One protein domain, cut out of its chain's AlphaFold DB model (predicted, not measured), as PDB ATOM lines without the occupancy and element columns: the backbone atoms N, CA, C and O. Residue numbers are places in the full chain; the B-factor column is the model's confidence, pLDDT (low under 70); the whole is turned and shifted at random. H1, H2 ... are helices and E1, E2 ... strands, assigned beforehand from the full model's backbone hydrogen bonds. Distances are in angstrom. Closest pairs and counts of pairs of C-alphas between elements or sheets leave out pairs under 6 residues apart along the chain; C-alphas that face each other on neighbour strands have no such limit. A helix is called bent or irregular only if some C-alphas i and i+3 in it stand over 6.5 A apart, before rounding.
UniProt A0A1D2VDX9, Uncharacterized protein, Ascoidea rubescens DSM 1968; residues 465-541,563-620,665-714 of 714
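This is residues 465 to 541, 563 to 620 and 665 to 714 of the 714 residues of an uncharacterized protein of Ascoidea rubescens DSM 1968 (UniProt A0A1D2VDX9). Picture a long, twisted sheet of four strands, with H6 packed over one face, mostly over the edge strand E4, and the longest helix, H3, on the opposite face, crossing the sharply bent end of E3. At the other end of the sheet H1, H2, H4 and H5 form a loose group, from which residues 536 to 541 of H2 stick out. The printed part has 185 residues, mixed helices and strands, in the order E1 E2 H1 H2 E3 H3 E4 H4 H5 H6; the sheet runs E1 E2 E3 E4, antiparallel throughout. It is compact, with a radius of gyration of the C-alphas of 18.6 A, but elongated, spanning 61 by 34 by 33 A.

Find C-alpha 467 at (224.662, 305.885, 358.625); from there E1 runs 33.2 A to residue 479. E2, residues 493 to 507, covers 35.1 A; H1 is residues 510 to 515, and H2, residues 523 to 541, covers 26.9 A. E3, residues 564 to 578, covers 34.9 A, and H3, residues 596 to 620, covers 36.2 A. E4, residues 672 to 679, covers 22.7 A; H4 is 680 to 683 and H5 686 to 691. H6, residues 694 to 711, runs 25.9 A to C-alpha 711 at (218.671, 288.344, 389.733).

Begin with the hairpin E1 and E2, where N 473 and O 502 are 2.8 A apart. Between E2 and E3 look at N 501 and O 570, 2.9 A, and between E3 and E4 at N 569 and O 674, 2.8 A. E2 bends by 100 degrees at residue 496 and E3 by 95 degrees at residue 575. H6 is on the sheet at a height of 8.1 A; its closest C-alphas to E4 are Ser 705 and Val 672, 6.3 A. H3 is on the opposite face, over E3, at a height of 7.6 A; C-alphas 578 and 603 are closest, 5.3 A. H3, with residues 601 to 605 alone, touches H6 at a steep tilt of 65 degrees, closest at C-alphas 605 and 710, 5.7 A. H2 touches H5 with residues 523 to 527 alone, closest at C-alphas 527 and 688, 6.2 A. H1 and H4 only graze the sheet, and H2 only just does, with 5 pairs of C-alphas within 10 A. In H1, H2, H5 and H6 every O i to N i+4 pair is within hydrogen-bond range, in H3 19 of 21; H4 is too short for one.

The C-alphas farthest apart, Asn 521 and Ile 619, are 63.5 A apart. Residues 542 to 562 and 621 to 664 are not printed, with C-alpha gaps of 19.4 A and 16.2 A. The links E1 to E2 and E3 to H3 are long. Mean pLDDT of the printed part is 77.5; 50 residues are under 70, among them 516 to 541.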
ATOM      1  N   ASN A 465     225.155 312.251 360.053       48.25
ATOM      2  CA  ASN A 465     224.812 310.907 360.507       48.25
ATOM      3  C   ASN A 465     225.736 309.908 359.790       48.25
ATOM      4  O   ASN A 465     225.757 309.865 358.564       48.25
ATOM      5  N   ASN A 466     226.512 309.120 360.541       64.94
ATOM      6  CA  ASN A 466     227.479 308.160 359.979       64.94
ATOM      7  C   ASN A 466     226.820 307.005 359.188       64.94
ATOM      8  O   ASN A 466     227.519 306.178 358.598       64.94
ATOM      9  N   TYR A 467     225.487 306.945 359.186       75.31
ATOM     10  CA  TYR A 467     224.662 305.885 358.625       75.31
ATOM     11  C   TYR A 467     223.612 306.481 357.689       75.31
ATOM     12  O   TYR A 467     222.937 307.441 358.061       75.31
ATOM     13  N   ASP A 468     223.467 305.875 356.512       73.69
ATOM     14  CA  ASP A 468     222.527 306.320 355.474       73.69
ATOM     15  C   ASP A 468     221.170 305.649 355.585       73.69
ATOM     16  O   ASP A 468     220.132 306.264 355.350       73.69
ATOM     17  N   LYS A 469     221.187 304.360 355.916       85.00
ATOM     18  CA  LYS A 469     220.022 303.495 355.808       85.00
ATOM     19  C   LYS A 469     219.973 302.551 356.991       85.00
ATOM     20  O   LYS A 469     220.956 301.872 357.289       85.00
ATOM     21  N   THR A 470     218.810 302.476 357.627       90.25
ATOM     22  CA  THR A 470     218.512 301.456 358.633       90.25
ATOM     23  C   THR A 470     217.436 300.538 358.097       90.25
ATOM     24  O   THR A 470     216.397 300.980 357.611       90.25
ATOM     25  N   ILE A 471     217.691 299.246 358.199       93.12
ATOM     26  CA  ILE A 471     216.821 298.191 357.714       93.12
ATOM     27  C   ILE A 471     216.247 297.480 358.912       93.12
ATOM     28  O   ILE A 471     216.987 297.068 359.798       93.12
ATOM     29  N   ARG A 472     214.933 297.327 358.917       95.00
ATOM     30  CA  ARG A 472     214.213 296.591 359.936       95.00
ATOM     31  C   ARG A 472     213.868 295.210 359.417       95.00
ATOM     32  O   ARG A 472     213.084 295.078 358.479       95.00
ATOM     33  N   LEU A 473     214.413 294.197 360.071       95.19
ATOM     34  CA  LEU A 473     213.939 292.826 360.003       95.19
ATOM     35  C   LEU A 473     212.990 292.596 361.176       95.19
ATOM     36  O   LEU A 473     213.335 292.860 362.325       95.19
ATOM     37  N   ARG A 474     211.796 292.097 360.889       95.44
ATOM     38  CA  ARG A 474     210.800 291.722 361.889       95.44
ATOM     39  C   ARG A 474     210.404 290.272 361.675       95.44
ATOM     40  O   ARG A 474     210.145 289.879 360.542       95.44
ATOM     41  N   LEU A 475     210.349 289.510 362.755       93.56
ATOM     42  CA  LEU A 475     209.847 288.145 362.803       93.56
ATOM     43  C   LEU A 475     208.765 288.096 363.877       93.56
ATOM     44  O   LEU A 475     209.047 288.360 365.045       93.56
ATOM     45  N   ASP A 476     207.542 287.799 363.463       90.69
ATOM     46  CA  ASP A 476     206.369 287.806 364.323       90.69
ATOM     47  C   ASP A 476     206.012 286.385 364.746       90.69
ATOM     48  O   ASP A 476     205.749 285.511 363.916       90.69
ATOM     49  N   SER A 477     205.932 286.191 366.059       88.12
ATOM     50  CA  SER A 477     205.371 285.012 366.703       88.12
ATOM     51  C   SER A 477     206.042 283.704 366.299       88.12
ATOM     52  O   SER A 477     205.354 282.706 366.076       88.12
ATOM     53  N   ILE A 478     207.379 283.690 366.267       88.62
ATOM     54  CA  ILE A 478     208.124 282.453 366.047       88.62
ATOM     55  C   ILE A 478     207.853 281.463 367.178       88.62
ATOM     56  O   ILE A 478     208.029 281.780 368.354       88.62
ATOM     57  N   ASP A 479     207.400 280.265 366.818       85.50
ATOM     58  CA  ASP A 479     207.138 279.198 367.776       85.50
ATOM     59  C   ASP A 479     208.456 278.569 368.243       85.50
ATOM     60  O   ASP A 479     209.184 277.947 367.464       85.50
ATOM     61  N   LEU A 480     208.753 278.706 369.537       83.75
ATOM     62  CA  LEU A 480     209.963 278.170 370.163       83.75
ATOM     63  C   LEU A 480     209.962 276.637 370.213       83.75
ATOM     64  O   LEU A 480     211.016 276.029 370.380       83.75
ATOM     65  N   LYS A 481     208.800 275.998 370.028       77.69
ATOM     66  CA  LYS A 481     208.687 274.542 369.919       77.69
ATOM     67  C   LYS A 481     209.249 274.012 368.600       77.69
ATOM     68  O   LYS A 481     209.581 272.826 368.508       77.69
ATOM     69  N   THR A 482     209.321 274.853 367.564       68.44
ATOM     70  CA  THR A 482     209.812 274.425 366.253       68.44
ATOM     71  C   THR A 482     211.304 274.103 366.332       68.44
ATOM     72  O   THR A 482     212.166 274.966 366.478       68.44
ATOM     73  N   LYS A 483     211.605 272.804 366.268       55.34
ATOM     74  CA  LYS A 483     212.968 272.282 366.164       55.34
ATOM     75  C   LYS A 483     213.573 272.771 364.841       55.34
ATOM     76  O   LYS A 483     212.941 272.596 363.800       55.34
ATOM     77  N   GLY A 484     214.730 273.434 364.887       53.97
ATOM     78  CA  GLY A 484     215.486 273.763 363.671       53.97
ATOM     79  C   GLY A 484     216.258 275.086 363.657       53.97
ATOM     80  O   GLY A 484     217.291 275.148 363.001       53.97
ATOM     81  N   LEU A 485     215.847 276.147 364.371       51.56
ATOM     82  CA  LEU A 485     216.581 277.424 364.245       51.56
ATOM     83  C   LEU A 485     217.900 277.455 365.031       51.56
ATOM     84  O   LEU A 485     218.868 278.059 364.574       51.56
ATOM     85  N   LEU A 486     217.952 276.829 366.210       61.25
ATOM     86  CA  LEU A 486     219.078 276.923 367.150       61.25
ATOM     87  C   LEU A 486     219.176 275.664 368.036       61.25
ATOM     88  O   LEU A 486     219.275 275.783 369.261       61.25
ATOM     89  N   GLU A 487     219.132 274.464 367.439       59.00
ATOM     90  CA  GLU A 487     218.938 273.181 368.155       59.00
ATOM     91  C   GLU A 487     219.925 272.910 369.310       59.00
ATOM     92  O   GLU A 487     219.573 272.200 370.247       59.00
ATOM     93  N   ASN A 488     221.088 273.575 369.341       60.84
ATOM     94  CA  ASN A 488     222.075 273.451 370.425       60.84
ATOM     95  C   ASN A 488     222.306 274.734 371.247       60.84
ATOM     96  O   ASN A 488     223.067 274.710 372.212       60.84
ATOM     97  N   LYS A 489     221.683 275.865 370.883       76.00
ATOM     98  CA  LYS A 489     221.961 277.172 371.513       76.00
ATOM     99  C   LYS A 489     220.828 277.683 372.406       76.00
ATOM    100  O   LYS A 489     221.108 278.399 373.363       76.00
ATOM    101  N   LEU A 490     219.576 277.306 372.121       79.56
ATOM    102  CA  LEU A 490     218.378 277.682 372.897       79.56
ATOM    103  C   LEU A 490     217.513 276.466 373.289       79.56
ATOM    104  O   LEU A 490     216.316 276.596 373.516       79.56
ATOM    105  N   ASN A 491     218.122 275.284 373.408       79.81
ATOM    106  CA  ASN A 491     217.458 274.005 373.715       79.81
ATOM    107  C   ASN A 491     216.700 273.943 375.062       79.81
ATOM    108  O   ASN A 491     215.984 272.981 375.332       79.81
ATOM    109  N   TRP A 492     216.868 274.948 375.917       86.12
ATOM    110  CA  TRP A 492     216.228 275.075 377.222       86.12
ATOM    111  C   TRP A 492     214.884 275.822 377.162       86.12
ATOM    112  O   TRP A 492     214.112 275.755 378.117       86.12
ATOM    113  N   LEU A 493     214.574 276.504 376.052       87.62
ATOM    114  CA  LEU A 493     213.257 277.085 375.768       87.62
ATOM    115  C   LEU A 493     212.449 276.082 374.937       87.62
ATOM    116  O   LEU A 493     212.821 275.768 373.814       87.62
ATOM    117  N   ILE A 494     211.360 275.553 375.499       86.75
ATOM    118  CA  ILE A 494     210.639 274.399 374.921       86.75
ATOM    119  C   ILE A 494     209.287 274.779 374.318       86.75
ATOM    120  O   ILE A 494     208.789 274.095 373.427       86.75
ATOM    121  N   ASP A 495     208.657 275.827 374.840       88.88
ATOM    122  CA  ASP A 495     207.329 276.269 374.416       88.88
ATOM    123  C   ASP A 495     207.212 277.790 374.581       88.88
ATOM    124  O   ASP A 495     208.001 278.410 375.300       88.88
ATOM    125  N   GLY A 496     206.220 278.379 373.922       88.44
ATOM    126  CA  GLY A 496     206.000 279.819 373.837       88.44
ATOM    127  C   GLY A 496     206.381 280.396 372.481       88.44
ATOM    128  O   GLY A 496     206.878 279.705 371.594       88.44
ATOM    129  N   LYS A 497     206.122 281.691 372.324       89.81
ATOM    130  CA  LYS A 497     206.404 282.425 371.090       89.81
ATOM    131  C   LYS A 497     207.447 283.500 371.341       89.81
ATOM    132  O   LYS A 497     207.555 283.992 372.463       89.81
ATOM    133  N   ALA A 498     208.179 283.896 370.310       90.56
ATOM    134  CA  ALA A 498     209.016 285.083 370.362       90.56
ATOM    135  C   ALA A 498     208.688 286.044 369.218       90.56
ATOM    136  O   ALA A 498     208.414 285.619 368.099       90.56
ATOM    137  N   ASP A 499     208.747 287.337 369.505       92.81
ATOM    138  CA  ASP A 499     208.766 288.386 368.495       92.81
ATOM    139  C   ASP A 499     210.179 288.970 368.454       92.81
ATOM    140  O   ASP A 499     210.779 289.258 369.496       92.81
ATOM    141  N   ILE A 500     210.735 289.119 367.254       93.31
ATOM    142  CA  ILE A 500     212.098 289.611 367.050       93.31
ATOM    143  C   ILE A 500     212.058 290.812 366.115       93.31
ATOM    144  O   ILE A 500     211.529 290.737 365.008       93.31
ATOM    145  N   ILE A 501     212.661 291.917 366.542       95.56
ATOM    146  CA  ILE A 501     212.880 293.104 365.714       95.56
ATOM    147  C   ILE A 501     214.379 293.380 365.693       95.56
ATOM    148  O   ILE A 501     214.978 293.611 366.736       95.56
ATOM    149  N   CYS A 502     214.982 293.366 364.512       94.62
ATOM    150  CA  CYS A 502     216.394 293.646 364.303       94.62
ATOM    151  C   CYS A 502     216.538 294.841 363.357       94.62
ATOM    152  O   CYS A 502     216.169 294.756 362.187       94.62
ATOM    153  N   ASP A 503     217.063 295.949 363.867       94.50
ATOM    154  CA  ASP A 503     217.394 297.138 363.092       94.50
ATOM    155  C   ASP A 503     218.897 297.110 362.750       94.50
ATOM    156  O   ASP A 503     219.753 297.176 363.629       94.50
ATOM    157  N   ILE A 504     219.229 297.024 361.461       92.44
ATOM    158  CA  ILE A 504     220.605 296.997 360.948       92.44
ATOM    159  C   ILE A 504     220.879 298.305 360.214       92.44
ATOM    160  O   ILE A 504     220.216 298.612 359.224       92.44
ATOM    161  N   SER A 505     221.854 299.080 360.680       91.44
ATOM    162  CA  SER A 505     222.231 300.355 360.062       91.44
ATOM    163  C   SER A 505     223.511 300.219 359.247       91.44
ATOM    164  O   SER A 505     224.553 299.823 359.775       91.44
ATOM    165  N   PHE A 506     223.431 300.592 357.970       88.44
ATOM    166  CA  PHE A 506     224.546 300.562 357.028       88.44
ATOM    167  C   PHE A 506     225.259 301.920 356.969       88.44
ATOM    168  O   PHE A 506     224.596 302.964 356.939       88.44
ATOM    169  N   PRO A 507     226.603 301.930 356.964       85.75
ATOM    170  CA  PRO A 507     227.373 303.166 356.946       85.75
ATOM    171  C   PRO A 507     227.234 303.907 355.608       85.75
ATOM    172  O   PRO A 507     226.944 303.289 354.579       85.75
ATOM    173  N   PHE A 508     227.525 305.214 355.607       81.19
ATOM    174  CA  PHE A 508     227.497 306.034 354.385       81.19
ATOM    175  C   PHE A 508     228.341 305.408 353.265       81.19
ATOM    176  O   PHE A 508     229.458 304.944 353.539       81.19
ATOM    177  N   ASN A 509     227.829 305.381 352.030       80.25
ATOM    178  CA  ASN A 509     228.495 304.776 350.863       80.25
ATOM    179  C   ASN A 509     228.987 303.326 351.081       80.25
ATOM    180  O   ASN A 509     230.048 302.932 350.585       80.25
ATOM    181  N   TYR A 510     228.240 302.491 351.817       82.44
ATOM    182  CA  TYR A 510     228.636 301.093 352.054       82.44
ATOM    183  C   TYR A 510     228.901 300.310 350.749       82.44
ATOM    184  O   TYR A 510     229.771 299.445 350.732       82.44
ATOM    185  N   ASN A 511     228.231 300.638 349.637       80.00
ATOM    186  CA  ASN A 511     228.482 300.002 348.338       80.00
ATOM    187  C   ASN A 511     229.903 300.260 347.803       80.00
ATOM    188  O   ASN A 511     230.539 299.316 347.335       80.00
ATOM    189  N   GLU A 512     230.414 301.493 347.910       78.38
ATOM    190  CA  GLU A 512     231.790 301.842 347.512       78.38
ATOM    191  C   GLU A 512     232.814 301.164 348.433       78.38
ATOM    192  O   GLU A 512     233.836 300.631 347.993       78.38
ATOM    193  N   LYS A 513     232.506 301.118 349.732       76.00
ATOM    194  CA  LYS A 513     233.325 300.427 350.738       76.00
ATOM    195  C   LYS A 513     233.410 298.927 350.460       76.00
ATOM    196  O   LYS A 513     234.492 298.353 350.548       76.00
ATOM    197  N   ILE A 514     232.302 298.309 350.052       77.12
ATOM    198  CA  ILE A 514     232.264 296.907 349.635       77.12
ATOM    199  C   ILE A 514     233.063 296.683 348.347       77.12
ATOM    200  O   ILE A 514     233.779 295.689 348.254       77.12
ATOM    201  N   SER A 515     232.980 297.569 347.349       71.75
ATOM    202  CA  SER A 515     233.799 297.412 346.136       71.75
ATOM    203  C   SER A 515     235.297 297.533 346.419       71.75
ATOM    204  O   SER A 515     236.091 296.863 345.763       71.75
ATOM    205  N   ASN A 516     235.673 298.331 347.424       65.12
ATOM    206  CA  ASN A 516     237.055 298.493 347.882       65.12
ATOM    207  C   ASN A 516     237.514 297.381 348.836       65.12
ATOM    208  O   ASN A 516     238.694 297.334 349.200       65.12
ATOM    209  N   PHE A 517     236.607 296.491 349.254       66.44
ATOM    210  CA  PHE A 517     236.951 295.327 350.057       66.44
ATOM    211  C   PHE A 517     237.879 294.436 349.232       66.44
ATOM    212  O   PHE A 517     237.472 293.848 348.224       66.44
ATOM    213  N   LYS A 518     239.157 294.373 349.628       55.97
ATOM    214  CA  LYS A 518     240.143 293.570 348.907       55.97
ATOM    215  C   LYS A 518     239.699 292.116 348.975       55.97
ATOM    216  O   LYS A 518     239.690 291.521 350.049       55.97
ATOM    217  N   LYS A 519     239.349 291.554 347.816       55.50
ATOM    218  CA  LYS A 519     239.132 290.119 347.628       55.50
ATOM    219  C   LYS A 519     240.456 289.417 347.920       55.50
ATOM    220  O   LYS A 519     241.287 289.265 347.031       55.50
ATOM    221  N   THR A 520     240.711 289.078 349.176       51.28
ATOM    222  CA  THR A 520     241.799 288.170 349.507       51.28
ATOM    223  C   THR A 520     241.285 286.760 349.255       51.28
ATOM    224  O   THR A 520     240.190 286.396 349.675       51.28
ATOM    225  N   ASN A 521     242.074 285.951 348.552       48.78
ATOM    226  CA  ASN A 521     241.711 284.562 348.255       48.78
ATOM    227  C   ASN A 521     241.701 283.668 349.515       48.78
ATOM    228  O   ASN A 521     241.344 282.499 349.430       48.78
ATOM    229  N   ASN A 522     242.078 284.212 350.682       55.69
ATOM    230  CA  ASN A 522     242.188 283.492 351.947       55.69
ATOM    231  C   ASN A 522     241.080 283.928 352.917       55.69
ATOM    232  O   ASN A 522     241.301 284.764 353.794       55.69
ATOM    233  N   GLU A 523     239.899 283.323 352.801       59.25
ATOM    234  CA  GLU A 523     238.773 283.540 353.727       59.25
ATOM    235  C   GLU A 523     239.144 283.226 355.180       59.25
ATOM    236  O   GLU A 523     238.771 283.962 356.088       59.25
ATOM    237  N   ASN A 524     239.990 282.219 355.402       58.38
ATOM    238  CA  ASN A 524     240.496 281.863 356.731       58.38
ATOM    239  C   ASN A 524     241.325 282.992 357.372       58.38
ATOM    240  O   ASN A 524     241.355 283.139 358.596       58.38
ATOM    241  N   LEU A 525     241.980 283.827 356.559       58.88
ATOM    242  CA  LEU A 525     242.696 285.004 357.042       58.88
ATOM    243  C   LEU A 525     241.708 286.114 357.427       58.88
ATOM    244  O   LEU A 525     241.882 286.746 358.458       58.88
ATOM    245  N   ILE A 526     240.625 286.288 356.668       61.75
ATOM    246  CA  ILE A 526     239.537 287.216 357.012       61.75
ATOM    247  C   ILE A 526     238.867 286.790 358.329       61.75
ATOM    248  O   ILE A 526     238.713 287.601 359.239       61.75
ATOM    249  N   ILE A 527     238.521 285.508 358.461       61.94
ATOM    250  CA  ILE A 527     237.865 284.944 359.647       61.94
ATOM    251  C   ILE A 527     238.777 285.040 360.875       61.94
ATOM    252  O   ILE A 527     238.323 285.462 361.937       61.94
ATOM    253  N   SER A 528     240.065 284.701 360.748       60.34
ATOM    254  CA  SER A 528     241.014 284.818 361.865       60.34
ATOM    255  C   SER A 528     241.287 286.271 362.254       60.34
ATOM    256  O   SER A 528     241.367 286.563 363.445       60.34
ATOM    257  N   LEU A 529     241.349 287.203 361.296       60.56
ATOM    258  CA  LEU A 529     241.445 288.634 361.591       60.56
ATOM    259  C   LEU A 529     240.201 289.145 362.321       60.56
ATOM    260  O   LEU A 529     240.355 289.849 363.315       60.56
ATOM    261  N   PHE A 530     238.993 288.757 361.897       64.62
ATOM    262  CA  PHE A 530     237.768 289.137 362.603       64.62
ATOM    263  C   PHE A 530     237.718 288.557 364.010       64.62
ATOM    264  O   PHE A 530     237.463 289.304 364.952       64.62
ATOM    265  N   LYS A 531     238.032 287.267 364.177       63.28
ATOM    266  CA  LYS A 531     238.122 286.639 365.500       63.28
ATOM    267  C   LYS A 531     239.146 287.363 366.378       63.28
ATOM    268  O   LYS A 531     238.800 287.762 367.483       63.28
ATOM    269  N   ASN A 532     240.362 287.612 365.891       59.66
ATOM    270  CA  ASN A 532     241.426 288.260 366.667       59.66
ATOM    271  C   ASN A 532     241.101 289.713 367.026       59.66
ATOM    272  O   ASN A 532     241.239 290.093 368.185       59.66
ATOM    273  N   GLN A 533     240.644 290.530 366.071       59.12
ATOM    274  CA  GLN A 533     240.201 291.901 366.356       59.12
ATOM    275  C   GLN A 533     239.091 291.912 367.406       59.12
ATOM    276  O   GLN A 533     239.060 292.782 368.274       59.12
ATOM    277  N   PHE A 534     238.197 290.930 367.342       60.28
ATOM    278  CA  PHE A 534     237.039 290.854 368.207       60.28
ATOM    279  C   PHE A 534     237.356 290.353 369.620       60.28
ATOM    280  O   PHE A 534     236.996 291.024 370.588       60.28
ATOM    281  N   PHE A 535     238.059 289.225 369.759       58.44
ATOM    282  CA  PHE A 535     238.501 288.729 371.064       58.44
ATOM    283  C   PHE A 535     239.368 289.777 371.760       58.44
ATOM    284  O   PHE A 535     239.137 290.055 372.933       58.44
ATOM    285  N   ASN A 536     240.261 290.450 371.027       55.22
ATOM    286  CA  ASN A 536     241.049 291.550 371.579       55.22
ATOM    287  C   ASN A 536     240.173 292.735 372.017       55.22
ATOM    288  O   ASN A 536     240.465 293.333 373.044       55.22
ATOM    289  N   LYS A 537     239.088 293.069 371.299       54.75
ATOM    290  CA  LYS A 537     238.161 294.144 371.702       54.75
ATOM    291  C   LYS A 537     237.380 293.783 372.974       54.75
ATOM    292  O   LYS A 537     237.361 294.593 373.889       54.75
ATOM    293  N   ILE A 538     236.828 292.567 373.087       53.84
ATOM    294  CA  ILE A 538     236.172 292.115 374.334       53.84
ATOM    295  C   ILE A 538     237.165 292.072 375.504       53.84
ATOM    296  O   ILE A 538     236.838 292.518 376.601       53.84
ATOM    297  N   LEU A 539     238.356 291.500 375.298       50.47
ATOM    298  CA  LEU A 539     239.363 291.351 376.354       50.47
ATOM    299  C   LEU A 539     239.887 292.713 376.829       50.47
ATOM    300  O   LEU A 539     240.069 292.911 378.030       50.47
ATOM    301  N   ASN A 540     240.085 293.664 375.911       49.72
ATOM    302  CA  ASN A 540     240.599 294.994 376.235       49.72
ATOM    303  C   ASN A 540     239.537 295.933 376.824       49.72
ATOM    304  O   ASN A 540     239.904 296.799 377.614       49.72
ATOM    305  N   ASP A 541     238.243 295.743 376.531       46.62
ATOM    306  CA  ASP A 541     237.161 296.498 377.193       46.62
ATOM    307  C   ASP A 541     237.126 296.242 378.718       46.62
ATOM    308  O   ASP A 541     236.610 297.069 379.470       46.62
ATOM    309  N   THR A 563     234.700 300.646 359.069       72.12
ATOM    310  CA  THR A 563     233.299 300.722 358.694       72.12
ATOM    311  C   THR A 563     232.538 299.646 359.445       72.12
ATOM    312  O   THR A 563     232.483 298.484 359.031       72.12
ATOM    313  N   GLU A 564     231.971 300.048 360.573       82.56
ATOM    314  CA  GLU A 564     231.087 299.220 361.381       82.56
ATOM    315  C   GLU A 564     229.637 299.328 360.869       82.56
ATOM    316  O   GLU A 564     229.199 300.367 360.369       82.56
ATOM    317  N   ILE A 565     228.894 298.233 360.984       87.19
ATOM    318  CA  ILE A 565     227.433 298.205 360.967       87.19
ATOM    319  C   ILE A 565     226.938 298.269 362.411       87.19
ATOM    320  O   ILE A 565     227.542 297.665 363.303       87.19
ATOM    321  N   ASN A 566     225.829 298.968 362.643       90.00
ATOM    322  CA  ASN A 566     225.119 298.877 363.919       90.00
ATOM    323  C   ASN A 566     224.000 297.847 363.790       90.00
ATOM    324  O   ASN A 566     223.249 297.884 362.817       90.00
ATOM    325  N   ILE A 567     223.876 296.969 364.777       91.00
ATOM    326  CA  ILE A 567     222.821 295.965 364.877       91.00
ATOM    327  C   ILE A 567     222.125 296.165 366.222       91.00
ATOM    328  O   ILE A 567     222.735 295.944 367.270       91.00
ATOM    329  N   ASP A 568     220.855 296.554 366.179       93.06
ATOM    330  CA  ASP A 568     219.986 296.703 367.344       93.06
ATOM    331  C   ASP A 568     218.904 295.618 367.301       93.06
ATOM    332  O   ASP A 568     217.997 295.656 366.471       93.06
ATOM    333  N   LEU A 569     219.004 294.630 368.186       94.19
ATOM    334  CA  LEU A 569     218.118 293.473 368.264       94.19
ATOM    335  C   LEU A 569     217.246 293.549 369.514       94.19
ATOM    336  O   LEU A 569     217.755 293.575 370.631       94.19
ATOM    337  N   ASN A 570     215.937 293.496 369.319       94.69
ATOM    338  CA  ASN A 570     214.938 293.424 370.372       94.69
ATOM    339  C   ASN A 570     214.212 292.085 370.282       94.69
ATOM    340  O   ASN A 570     213.673 291.741 369.231       94.69
ATOM    341  N   ILE A 571     214.192 291.346 371.387       92.88
ATOM    342  CA  ILE A 571     213.504 290.061 371.509       92.88
ATOM    343  C   ILE A 571     212.455 290.176 372.609       92.88
ATOM    344  O   ILE A 571     212.772 290.527 373.747       92.88
ATOM    345  N   GLN A 572     211.217 289.840 372.276       92.62
ATOM    346  CA  GLN A 572     210.112 289.732 373.217       92.62
ATOM    347  C   GLN A 572     209.665 288.275 373.296       92.62
ATOM    348  O   GLN A 572     209.385 287.654 372.276       92.62
ATOM    349  N   LEU A 573     209.622 287.719 374.507       90.88
ATOM    350  CA  LEU A 573     209.166 286.352 374.739       90.88
ATOM    351  C   LEU A 573     207.728 286.364 375.256       90.88
ATOM    352  O   LEU A 573     207.442 286.930 376.311       90.88
ATOM    353  N   ASN A 574     206.847 285.671 374.547       89.81
ATOM    354  CA  ASN A 574     205.420 285.604 374.822       89.81
ATOM    355  C   ASN A 574     205.070 284.231 375.399       89.81
ATOM    356  O   ASN A 574     205.143 283.209 374.708       89.81
ATOM    357  N   ASN A 575     204.681 284.219 376.677       89.62
ATOM    358  CA  ASN A 575     204.347 283.011 377.434       89.62
ATOM    359  C   ASN A 575     205.392 281.872 377.291       89.62
ATOM    360  O   ASN A 575     205.016 280.743 376.971       89.62
ATOM    361  N   PRO A 576     206.703 282.112 377.482       90.75
ATOM    362  CA  PRO A 576     207.718 281.076 377.297       90.75
ATOM    363  C   PRO A 576     207.708 280.024 378.411       90.75
ATOM    364  O   PRO A 576     207.416 280.313 379.571       90.75
ATOM    365  N   LYS A 577     208.081 278.794 378.058       90.75
ATOM    366  CA  LYS A 577     208.334 277.687 378.984       90.75
ATOM    367  C   LYS A 577     209.800 277.292 378.901       90.75
ATOM    368  O   LYS A 577     210.294 276.971 377.820       90.75
ATOM    369  N   ALA A 578     210.459 277.256 380.051       91.06
ATOM    370  CA  ALA A 578     211.866 276.906 380.152       91.06
ATOM    371  C   ALA A 578     212.056 275.597 380.934       91.06
ATOM    372  O   ALA A 578     211.355 275.349 381.915       91.06
ATOM    373  N   ILE A 579     213.011 274.760 380.536       90.88
ATOM    374  CA  ILE A 579     213.448 273.575 381.286       90.88
ATOM    375  C   ILE A 579     214.974 273.521 381.249       90.88
ATOM    376  O   ILE A 579     215.599 273.976 380.295       90.88
ATOM    377  N   LEU A 580     215.583 272.973 382.299       88.44
ATOM    378  CA  LEU A 580     217.018 272.705 382.298       88.44
ATOM    379  C   LEU A 580     217.361 271.722 381.168       88.44
ATOM    380  O   LEU A 580     216.798 270.625 381.136       88.44
ATOM    381  N   PRO A 581     218.261 272.092 380.249       85.12
ATOM    382  CA  PRO A 581     218.600 271.243 379.124       85.12
ATOM    383  C   PRO A 581     219.495 270.088 379.584       85.12
ATOM    384  O   PRO A 581     220.239 270.210 380.559       85.12
ATOM    385  N   SER A 582     219.447 268.968 378.859       80.06
ATOM    386  CA  SER A 582     220.355 267.833 379.081       80.06
ATOM    387  C   SER A 582     221.805 268.191 378.748       80.06
ATOM    388  O   SER A 582     222.717 267.826 379.485       80.06
ATOM    389  N   ASN A 583     221.999 268.963 377.675       81.81
ATOM    390  CA  ASN A 583     223.292 269.474 377.236       81.81
ATOM    391  C   ASN A 583     223.334 270.990 377.425       81.81
ATOM    392  O   ASN A 583     222.407 271.696 377.019       81.81
ATOM    393  N   VAL A 584     224.421 271.494 378.013       83.12
ATOM    394  CA  VAL A 584     224.625 272.939 378.168       83.12
ATOM    395  C   VAL A 584     224.668 273.634 376.806       83.12
ATOM    396  O   VAL A 584     225.248 273.085 375.869       83.12
ATOM    397  N   PRO A 585     224.094 274.842 376.682       82.38
ATOM    398  CA  PRO A 585     224.260 275.654 375.487       82.38
ATOM    399  C   PRO A 585     225.746 275.918 375.215       82.38
ATOM    400  O   PRO A 585     226.451 276.438 376.082       82.38
ATOM    401  N   MET A 586     226.211 275.586 374.012       76.25
ATOM    402  CA  MET A 586     227.613 275.728 373.599       76.25
ATOM    403  C   MET A 586     227.773 276.768 372.487       76.25
ATOM    404  O   MET A 586     226.962 276.840 371.560       76.25
ATOM    405  N   THR A 587     228.848 277.550 372.576       71.31
ATOM    406  CA  THR A 587     229.368 278.422 371.517       71.31
ATOM    407  C   THR A 587     229.729 277.610 370.280       71.31
ATOM    408  O   THR A 587     229.903 276.390 370.330       71.31
ATOM    409  N   SER A 588     229.908 278.293 369.152       68.25
ATOM    410  CA  SER A 588     230.346 277.646 367.909       68.25
ATOM    411  C   SER A 588     231.773 277.075 368.005       68.25
ATOM    412  O   SER A 588     232.173 276.310 367.135       68.25
ATOM    413  N   LEU A 589     232.528 277.423 369.057       65.50
ATOM    414  CA  LEU A 589     233.858 276.889 369.376       65.50
ATOM    415  C   LEU A 589     233.812 275.689 370.343       65.50
ATOM    416  O   LEU A 589     234.856 275.148 370.689       65.50
ATOM    417  N   GLY A 590     232.622 275.267 370.785       68.00
ATOM    418  CA  GLY A 590     232.445 274.155 371.726       68.00
ATOM    419  C   GLY A 590     232.571 274.538 373.206       68.00
ATOM    420  O   GLY A 590     232.431 273.680 374.075       68.00
ATOM    421  N   GLU A 591     232.787 275.815 373.521       72.19
ATOM    422  CA  GLU A 591     232.815 276.317 374.900       72.19
ATOM    423  C   GLU A 591     231.388 276.607 375.401       72.19
ATOM    424  O   GLU A 591     230.595 277.156 374.635       72.19
ATOM    425  N   PRO A 592     231.014 276.283 376.649       74.06
ATOM    426  CA  PRO A 592     229.673 276.561 377.165       74.06
ATOM    427  C   PRO A 592     229.412 278.072 377.311       74.06
ATOM    428  O   PRO A 592     230.211 278.783 377.912       74.06
ATOM    429  N   PHE A 593     228.262 278.557 376.821       72.12
ATOM    430  CA  PHE A 593     227.834 279.959 376.991       72.12
ATOM    431  C   PHE A 593     227.519 280.311 378.445       72.12
ATOM    432  O   PHE A 593     227.699 281.446 378.877       72.12
ATOM    433  N   VAL A 594     226.931 279.345 379.149       78.88
ATOM    434  CA  VAL A 594     226.376 279.484 380.491       78.88
ATOM    435  C   VAL A 594     226.451 278.128 381.176       78.88
ATOM    436  O   VAL A 594     226.190 277.085 380.566       78.88
ATOM    437  N   THR A 595     226.815 278.113 382.451       84.25
ATOM    438  CA  THR A 595     226.830 276.874 383.231       84.25
ATOM    439  C   THR A 595     225.413 276.476 383.650       84.25
ATOM    440  O   THR A 595     224.521 277.314 383.794       84.25
ATOM    441  N   LEU A 596     225.179 275.191 383.946       85.12
ATOM    442  CA  LEU A 596     223.884 274.751 384.494       85.12
ATOM    443  C   LEU A 596     223.525 275.468 385.806       85.12
ATOM    444  O   LEU A 596     222.346 275.651 386.099       85.12
ATOM    445  N   LYS A 597     224.525 275.870 386.603       85.31
ATOM    446  CA  LYS A 597     224.310 276.612 387.854       85.31
ATOM    447  C   LYS A 597     223.743 278.009 387.584       85.31
ATOM    448  O   LYS A 597     222.804 278.405 388.263       85.31
ATOM    449  N   GLU A 598     224.265 278.701 386.576       84.06
ATOM    450  CA  GLU A 598     223.809 280.037 386.161       84.06
ATOM    451  C   GLU A 598     222.477 279.998 385.398       84.06
ATOM    452  O   GLU A 598     221.690 280.936 385.481       84.06
ATOM    453  N   LEU A 599     222.176 278.898 384.699       87.25
ATOM    454  CA  LEU A 599     220.927 278.749 383.946       87.25
ATOM    455  C   LEU A 599     219.708 278.473 384.848       87.25
ATOM    456  O   LEU A 599     218.596 278.899 384.536       87.25
ATOM    457  N   LYS A 600     219.900 277.791 385.987       88.06
ATOM    458  CA  LYS A 600     218.838 277.485 386.970       88.06
ATOM    459  C   LYS A 600     217.977 278.694 387.378       88.06
ATOM    460  O   LYS A 600     216.754 278.581 387.259       88.06
ATOM    461  N   PRO A 601     218.540 279.829 387.845       88.50
ATOM    462  CA  PRO A 601     217.737 280.989 388.235       88.50
ATOM    463  C   PRO A 601     216.951 281.587 387.061       88.50
ATOM    464  O   PRO A 601     215.800 281.977 387.244       88.50
ATOM    465  N   ILE A 602     217.513 281.587 385.848       89.19
ATOM    466  CA  ILE A 602     216.831 282.079 384.640       89.19
ATOM    467  C   ILE A 602     215.602 281.215 384.330       89.19
ATOM    468  O   ILE A 602     214.510 281.735 384.104       89.19
ATOM    469  N   VAL A 603     215.765 279.887 384.355       90.44
ATOM    470  CA  VAL A 603     214.674 278.930 384.112       90.44
ATOM    471  C   VAL A 603     213.559 279.102 385.147       90.44
ATOM    472  O   VAL A 603     212.381 279.138 384.784       90.44
ATOM    473  N   ALA A 604     213.917 279.248 386.427       89.19
ATOM    474  CA  ALA A 604     212.953 279.484 387.499       89.19
ATOM    475  C   ALA A 604     212.190 280.804 387.297       89.19
ATOM    476  O   ALA A 604     210.961 280.811 387.351       89.19
ATOM    477  N   TYR A 605     212.903 281.889 386.985       89.81
ATOM    478  CA  TYR A 605     212.324 283.208 386.728       89.81
ATOM    479  C   TYR A 605     211.323 283.196 385.567       89.81
ATOM    480  O   TYR A 605     210.202 283.693 385.704       89.81
ATOM    481  N   ILE A 606     211.687 282.579 384.438       90.38
ATOM    482  CA  ILE A 606     210.801 282.470 383.273       90.38
ATOM    483  C   ILE A 606     209.523 281.702 383.620       90.38
ATOM    484  O   ILE A 606     208.417 282.171 383.342       90.38
ATOM    485  N   ASN A 607     209.660 280.544 384.266       91.75
ATOM    486  CA  ASN A 607     208.507 279.721 384.616       91.75
ATOM    487  C   ASN A 607     207.608 280.395 385.664       91.75
ATOM    488  O   ASN A 607     206.385 280.282 385.571       91.75
ATOM    489  N   GLN A 608     208.181 281.144 386.610       90.00
ATOM    490  CA  GLN A 608     207.426 281.946 387.575       90.00
ATOM    491  C   GLN A 608     206.595 283.030 386.872       90.00
ATOM    492  O   GLN A 608     205.404 283.172 387.149       90.00
ATOM    493  N   LYS A 609     207.185 283.770 385.921       87.56
ATOM    494  CA  LYS A 609     206.462 284.784 385.133       87.56
ATOM    495  C   LYS A 609     205.338 284.171 384.303       87.56
ATOM    496  O   LYS A 609     204.221 284.688 384.319       87.56
ATOM    497  N   ARG A 610     205.585 283.019 383.675       88.00
ATOM    498  CA  ARG A 610     204.547 282.256 382.965       88.00
ATOM    499  C   ARG A 610     203.391 281.847 383.885       88.00
ATOM    500  O   ARG A 610     202.233 281.957 383.486       88.00
ATOM    501  N   GLN A 611     203.665 281.384 385.105       86.69
ATOM    502  CA  GLN A 611     202.611 281.039 386.069       86.69
ATOM    503  C   GLN A 611     201.754 282.255 386.443       86.69
ATOM    504  O   GLN A 611     200.529 282.163 386.411       86.69
ATOM    505  N   ILE A 612     202.382 283.402 386.721       84.69
ATOM    506  CA  ILE A 612     201.679 284.658 387.028       84.69
ATOM    507  C   ILE A 612     200.764 285.065 385.862       84.69
ATOM    508  O   ILE A 612     199.584 285.343 386.074       84.69
ATOM    509  N   GLN A 613     201.280 285.037 384.630       81.75
ATOM    510  CA  GLN A 613     200.514 285.389 383.432       81.75
ATOM    511  C   GLN A 613     199.311 284.454 383.215       81.75
ATOM    512  O   GLN A 613     198.209 284.916 382.926       81.75
ATOM    513  N   ASN A 614     199.491 283.142 383.396       82.75
ATOM    514  CA  ASN A 614     198.401 282.175 383.242       82.75
ATOM    515  C   ASN A 614     197.320 282.333 384.318       82.75
ATOM    516  O   ASN A 614     196.137 282.234 384.002       82.75
ATOM    517  N   ASN A 615     197.703 282.624 385.564       80.88
ATOM    518  CA  ASN A 615     196.743 282.867 386.639       80.88
ATOM    519  C   ASN A 615     195.883 284.105 386.353       80.88
ATOM    520  O   ASN A 615     194.666 284.042 386.492       80.88
ATOM    521  N   LEU A 616     196.483 285.195 385.869       75.19
ATOM    522  CA  LEU A 616     195.750 286.409 385.491       75.19
ATOM    523  C   LEU A 616     194.814 286.188 384.305       75.19
ATOM    524  O   LEU A 616     193.677 286.650 384.329       75.19
ATOM    525  N   ASN A 617     195.259 285.434 383.298       73.88
ATOM    526  CA  ASN A 617     194.420 285.064 382.159       73.88
ATOM    527  C   ASN A 617     193.240 284.168 382.555       73.88
ATOM    528  O   ASN A 617     192.240 284.125 381.842       73.88
ATOM    529  N   ASN A 618     193.358 283.413 383.648       70.44
ATOM    530  CA  ASN A 618     192.244 282.648 384.193       70.44
ATOM    531  C   ASN A 618     191.302 283.561 384.989       70.44
ATOM    532  O   ASN A 618     190.097 283.480 384.784       70.44
ATOM    533  N   ILE A 619     191.830 284.472 385.814       65.75
ATOM    534  CA  ILE A 619     191.031 285.450 386.575       65.75
ATOM    535  C   ILE A 619     190.196 286.330 385.635       65.75
ATOM    536  O   ILE A 619     188.990 286.440 385.825       65.75
ATOM    537  N   SER A 620     190.781 286.858 384.554       58.59
ATOM    538  CA  SER A 620     190.048 287.681 383.579       58.59
ATOM    539  C   SER A 620     188.931 286.927 382.844       58.59
ATOM    540  O   SER A 620     187.961 287.540 382.404       58.59
ATOM    541  N   ILE A 665     203.506 294.836 389.226       47.03
ATOM    542  CA  ILE A 665     204.218 293.679 388.678       47.03
ATOM    543  C   ILE A 665     204.021 293.705 387.167       47.03
ATOM    544  O   ILE A 665     202.929 293.447 386.677       47.03
ATOM    545  N   SER A 666     205.069 294.021 386.402       55.25
ATOM    546  CA  SER A 666     205.046 293.730 384.970       55.25
ATOM    547  C   SER A 666     204.859 292.217 384.809       55.25
ATOM    548  O   SER A 666     205.707 291.411 385.209       55.25
ATOM    549  N   HIS A 667     203.684 291.825 384.325       63.59
ATOM    550  CA  HIS A 667     203.294 290.425 384.164       63.59
ATOM    551  C   HIS A 667     204.045 289.755 383.007       63.59
ATOM    552  O   HIS A 667     204.228 288.541 383.003       63.59
ATOM    553  N   GLU A 668     204.530 290.563 382.067       71.44
ATOM    554  CA  GLU A 668     205.314 290.135 380.918       71.44
ATOM    555  C   GLU A 668     206.815 290.162 381.218       71.44
ATOM    556  O   GLU A 668     207.306 290.936 382.051       71.44
ATOM    557  N   LEU A 669     207.551 289.293 380.525       82.06
ATOM    558  CA  LEU A 669     209.006 289.341 380.519       82.06
ATOM    559  C   LEU A 669     209.474 290.644 379.859       82.06
ATOM    560  O   LEU A 669     208.868 291.088 378.883       82.06
ATOM    561  N   PRO A 670     210.550 291.266 380.370       84.50
ATOM    562  CA  PRO A 670     211.088 292.466 379.754       84.50
ATOM    563  C   PRO A 670     211.589 292.172 378.336       84.50
ATOM    564  O   PRO A 670     212.110 291.091 378.055       84.50
ATOM    565  N   ILE A 671     211.471 293.166 377.455       88.44
ATOM    566  CA  ILE A 671     212.051 293.108 376.112       88.44
ATOM    567  C   ILE A 671     213.573 293.096 376.249       88.44
ATOM    568  O   ILE A 671     214.173 294.035 376.780       88.44
ATOM    569  N   VAL A 672     214.207 292.045 375.736       90.81
ATOM    570  CA  VAL A 672     215.664 291.928 375.715       90.81
ATOM    571  C   VAL A 672     216.187 292.742 374.542       90.81
ATOM    572  O   VAL A 672     215.971 292.381 373.389       90.81
ATOM    573  N   SER A 673     216.854 293.855 374.847       91.75
ATOM    574  CA  SER A 673     217.430 294.770 373.853       91.75
ATOM    575  C   SER A 673     218.950 294.618 373.812       91.75
ATOM    576  O   SER A 673     219.628 294.752 374.834       91.75
ATOM    577  N   ILE A 674     219.497 294.342 372.633       91.69
ATOM    578  CA  ILE A 674     220.910 294.049 372.391       91.69
ATOM    579  C   ILE A 674     221.402 294.978 371.287       91.69
ATOM    580  O   ILE A 674     220.958 294.871 370.153       91.69
ATOM    581  N   SER A 675     222.361 295.849 371.603       89.88
ATOM    582  CA  SER A 675     223.037 296.689 370.610       89.88
ATOM    583  C   SER A 675     224.483 296.233 370.416       89.88
ATOM    584  O   SER A 675     225.197 295.927 371.386       89.88
ATOM    585  N   LEU A 676     224.913 296.137 369.160       87.31
ATOM    586  CA  LEU A 676     226.252 295.713 368.771       87.31
ATOM    587  C   LEU A 676     226.748 296.528 367.572       87.31
ATOM    588  O   LEU A 676     226.025 296.716 366.598       87.31
ATOM    589  N   LYS A 677     228.016 296.942 367.627       85.31
ATOM    590  CA  LYS A 677     228.759 297.397 366.450       85.31
ATOM    591  C   LYS A 677     229.624 296.266 365.933       85.31
ATOM    592  O   LYS A 677     230.321 295.626 366.722       85.31
ATOM    593  N   TYR A 678     229.570 296.015 364.633       80.75
ATOM    594  CA  TYR A 678     230.272 294.888 364.033       80.75
ATOM    595  C   TYR A 678     230.898 295.268 362.688       80.75
ATOM    596  O   TYR A 678     230.343 296.116 361.998       80.75
ATOM    597  N   PRO A 679     232.042 294.700 362.276       79.38
ATOM    598  CA  PRO A 679     232.664 295.069 361.003       79.38
ATOM    599  C   PRO A 679     231.763 294.742 359.804       79.38
ATOM    600  O   PRO A 679     231.263 293.623 359.702       79.38
ATOM    601  N   LEU A 680     231.609 295.665 358.847       81.62
ATOM    602  CA  LEU A 680     230.809 295.439 357.628       81.62
ATOM    603  C   LEU A 680     231.276 294.206 356.836       81.62
ATOM    604  O   LEU A 680     230.460 293.462 356.295       81.62
ATOM    605  N   GLY A 681     232.589 293.960 356.802       74.94
ATOM    606  CA  GLY A 681     233.168 292.809 356.108       74.94
ATOM    607  C   GLY A 681     232.771 291.449 356.693       74.94
ATOM    608  O   GLY A 681     232.949 290.442 356.022       74.94
ATOM    609  N   SER A 682     232.184 291.393 357.891       76.25
ATOM    610  CA  SER A 682     231.619 290.151 358.439       76.25
ATOM    611  C   SER A 682     230.419 289.618 357.650       76.25
ATOM    612  O   SER A 682     230.103 288.434 357.734       76.25
ATOM    613  N   LEU A 683     229.757 290.483 356.871       79.75
ATOM    614  CA  LEU A 683     228.650 290.108 355.995       79.75
ATOM    615  C   LEU A 683     229.127 289.584 354.624       79.75
ATOM    616  O   LEU A 683     228.298 289.304 353.751       79.75
ATOM    617  N   TYR A 684     230.445 289.487 354.415       78.31
ATOM    618  CA  TYR A 684     231.047 288.876 353.233       78.31
ATOM    619  C   TYR A 684     230.900 287.356 353.310       78.31
ATOM    620  O   TYR A 684     231.595 286.725 354.086       78.31
ATOM    621  N   LYS A 685     230.043 286.762 352.476       73.81
ATOM    622  CA  LYS A 685     229.641 285.344 352.513       73.81
ATOM    623  C   LYS A 685     228.956 284.913 353.824       73.81
ATOM    624  O   LYS A 685     229.232 285.378 354.924       73.81
ATOM    625  N   VAL A 686     228.032 283.960 353.701       73.06
ATOM    626  CA  VAL A 686     227.283 283.415 354.851       73.06
ATOM    627  C   VAL A 686     228.189 282.584 355.773       73.06
ATOM    628  O   VAL A 686     227.984 282.572 356.985       73.06
ATOM    629  N   SER A 687     229.208 281.924 355.215       66.50
ATOM    630  CA  SER A 687     230.207 281.157 355.970       66.50
ATOM    631  C   SER A 687     230.967 282.031 356.962       66.50
ATOM    632  O   SER A 687     231.030 281.706 358.145       66.50
ATOM    633  N   VAL A 688     231.454 283.190 356.512       70.06
ATOM    634  CA  VAL A 688     232.170 284.139 357.374       70.06
ATOM    635  C   VAL A 688     231.263 284.639 358.487       70.06
ATOM    636  O   VAL A 688     231.703 284.659 359.628       70.06
ATOM    637  N   LEU A 689     229.995 284.973 358.215       74.25
ATOM    638  CA  LEU A 689     229.058 285.378 359.270       74.25
ATOM    639  C   LEU A 689     228.924 284.292 360.344       74.25
ATOM    640  O   LEU A 689     229.026 284.587 361.536       74.25
ATOM    641  N   LYS A 690     228.719 283.041 359.918       70.19
ATOM    642  CA  LYS A 690     228.576 281.892 360.819       70.19
ATOM    643  C   LYS A 690     229.821 281.711 361.690       70.19
ATOM    644  O   LYS A 690     229.693 281.459 362.884       70.19
ATOM    645  N   GLU A 691     231.004 281.889 361.112       67.81
ATOM    646  CA  GLU A 691     232.282 281.699 361.805       67.81
ATOM    647  C   GLU A 691     232.807 282.945 362.529       67.81
ATOM    648  O   GLU A 691     233.701 282.830 363.366       67.81
ATOM    649  N   SER A 692     232.256 284.127 362.253       68.44
ATOM    650  CA  SER A 692     232.694 285.401 362.837       68.44
ATOM    651  C   SER A 692     232.468 285.477 364.354       68.44
ATOM    652  O   SER A 692     233.110 286.266 365.044       68.44
ATOM    653  N   GLY A 693     231.566 284.645 364.885       73.00
ATOM    654  CA  GLY A 693     231.145 284.671 366.285       73.00
ATOM    655  C   GLY A 693     230.020 285.670 366.571       73.00
ATOM    656  O   GLY A 693     229.552 285.725 367.703       73.00
ATOM    657  N   LEU A 694     229.523 286.408 365.564       79.38
ATOM    658  CA  LEU A 694     228.414 287.364 365.705       79.38
ATOM    659  C   LEU A 694     227.224 286.787 366.491       79.38
ATOM    660  O   LEU A 694     226.765 287.378 367.467       79.38
ATOM    661  N   ILE A 695     226.749 285.610 366.074       80.50
ATOM    662  CA  ILE A 695     225.589 284.935 366.674       80.50
ATOM    663  C   ILE A 695     225.871 284.554 368.131       80.50
ATOM    664  O   ILE A 695     225.007 284.717 368.990       80.50
ATOM    665  N   ASP A 696     227.085 284.085 368.420       80.56
ATOM    666  CA  ASP A 696     227.491 283.684 369.769       80.56
ATOM    667  C   ASP A 696     227.471 284.880 370.724       80.56
ATOM    668  O   ASP A 696     226.958 284.778 371.834       80.56
ATOM    669  N   ILE A 697     227.915 286.050 370.264       80.50
ATOM    670  CA  ILE A 697     227.900 287.294 371.048       80.50
ATOM    671  C   ILE A 697     226.475 287.755 371.328       80.50
ATOM    672  O   ILE A 697     226.166 288.176 372.444       80.50
ATOM    673  N   MET A 698     225.603 287.700 370.317       85.06
ATOM    674  CA  MET A 698     224.200 288.062 370.502       85.06
ATOM    675  C   MET A 698     223.542 287.152 371.537       85.06
ATOM    676  O   MET A 698     222.827 287.642 372.407       85.06
ATOM    677  N   LEU A 699     223.849 285.855 371.511       85.81
ATOM    678  CA  LEU A 699     223.361 284.910 372.510       85.81
ATOM    679  C   LEU A 699     223.933 285.193 373.900       85.81
ATOM    680  O   LEU A 699     223.164 285.249 374.852       85.81
ATOM    681  N   ILE A 700     225.236 285.446 374.041       84.44
ATOM    682  CA  ILE A 700     225.841 285.804 375.336       84.44
ATOM    683  C   ILE A 700     225.174 287.060 375.918       84.44
ATOM    684  O   ILE A 700     224.777 287.065 377.084       84.44
ATOM    685  N   LYS A 701     224.978 288.110 375.109       86.38
ATOM    686  CA  LYS A 701     224.274 289.331 375.542       86.38
ATOM    687  C   LYS A 701     222.810 289.064 375.895       86.38
ATOM    688  O   LYS A 701     222.303 289.656 376.848       86.38
ATOM    689  N   PHE A 702     222.147 288.169 375.167       88.38
ATOM    690  CA  PHE A 702     220.792 287.717 375.478       88.38
ATOM    691  C   PHE A 702     220.733 287.038 376.853       88.38
ATOM    692  O   PHE A 702     219.938 287.449 377.699       88.38
ATOM    693  N   TYR A 703     221.628 286.081 377.123       86.12
ATOM    694  CA  TYR A 703     221.736 285.433 378.434       86.12
ATOM    695  C   TYR A 703     222.029 286.443 379.544       86.12
ATOM    696  O   TYR A 703     221.334 286.446 380.556       86.12
ATOM    697  N   TYR A 704     222.996 287.340 379.344       85.50
ATOM    698  CA  TYR A 704     223.330 288.377 380.322       85.50
ATOM    699  C   TYR A 704     222.125 289.272 380.656       85.50
ATOM    700  O   TYR A 704     221.852 289.551 381.825       85.50
ATOM    701  N   SER A 705     221.350 289.684 379.647       86.31
ATOM    702  CA  SER A 705     220.141 290.488 379.847       86.31
ATOM    703  C   SER A 705     219.058 289.740 380.636       86.31
ATOM    704  O   SER A 705     218.422 290.321 381.521       86.31
ATOM    705  N   LEU A 706     218.888 288.439 380.377       87.00
ATOM    706  CA  LEU A 706     217.974 287.587 381.140       87.00
ATOM    707  C   LEU A 706     218.437 287.387 382.586       87.00
ATOM    708  O   LEU A 706     217.617 287.494 383.496       87.00
ATOM    709  N   ILE A 707     219.735 287.160 382.813       84.25
ATOM    710  CA  ILE A 707     220.310 287.041 384.161       84.25
ATOM    711  C   ILE A 707     220.023 288.311 384.949       84.25
ATOM    712  O   ILE A 707     219.398 288.225 386.002       84.25
ATOM    713  N   LYS A 708     220.370 289.478 384.395       83.88
ATOM    714  CA  LYS A 708     220.125 290.788 385.012       83.88
ATOM    715  C   LYS A 708     218.651 291.014 385.361       83.88
ATOM    716  O   LYS A 708     218.336 291.610 386.388       83.88
ATOM    717  N   SER A 709     217.746 290.522 384.517       83.06
ATOM    718  CA  SER A 709     216.300 290.595 384.754       83.06
ATOM    719  C   SER A 709     215.828 289.629 385.849       83.06
ATOM    720  O   SER A 709     214.873 289.936 386.560       83.06
ATOM    721  N   SER A 710     216.490 288.476 385.989       79.38
ATOM    722  CA  SER A 710     216.154 287.431 386.965       79.38
ATOM    723  C   SER A 710     216.727 287.677 388.362       79.38
ATOM    724  O   SER A 710     216.051 287.409 389.350       79.38
ATOM    725  N   SER A 711     217.959 288.186 388.463       69.69
ATOM    726  CA  SER A 711     218.671 288.344 389.733       69.69
ATOM    727  C   SER A 711     218.286 289.623 390.471       69.69
ATOM    728  O   SER A 711     218.557 289.727 391.663       69.69
ATOM    729  N   GLY A 712     217.701 290.618 389.789       58.12
ATOM    730  CA  GLY A 712     217.372 291.930 390.365       58.12
ATOM    731  C   GLY A 712     218.586 292.740 390.856       58.12
ATOM    732  O   GLY A 712     218.433 293.895 391.251       58.12
ATOM    733  N   VAL A 713     219.789 292.163 390.811       45.84
ATOM    734  CA  VAL A 713     221.057 292.743 391.250       45.84
ATOM    735  C   VAL A 713     221.920 293.001 390.016       45.84
ATOM    736  O   VAL A 713     221.997 292.153 389.124       45.84
ATOM    737  N   LYS A 714     222.481 294.217 389.978       35.22
ATOM    738  CA  LYS A 714     223.237 294.819 388.870       35.22
ATOM    739  C   LYS A 714     224.435 294.002 388.418       35.22
ATOM    740  O   LYS A 714     225.168 293.521 389.308       35.22
TER     741      LYS A 714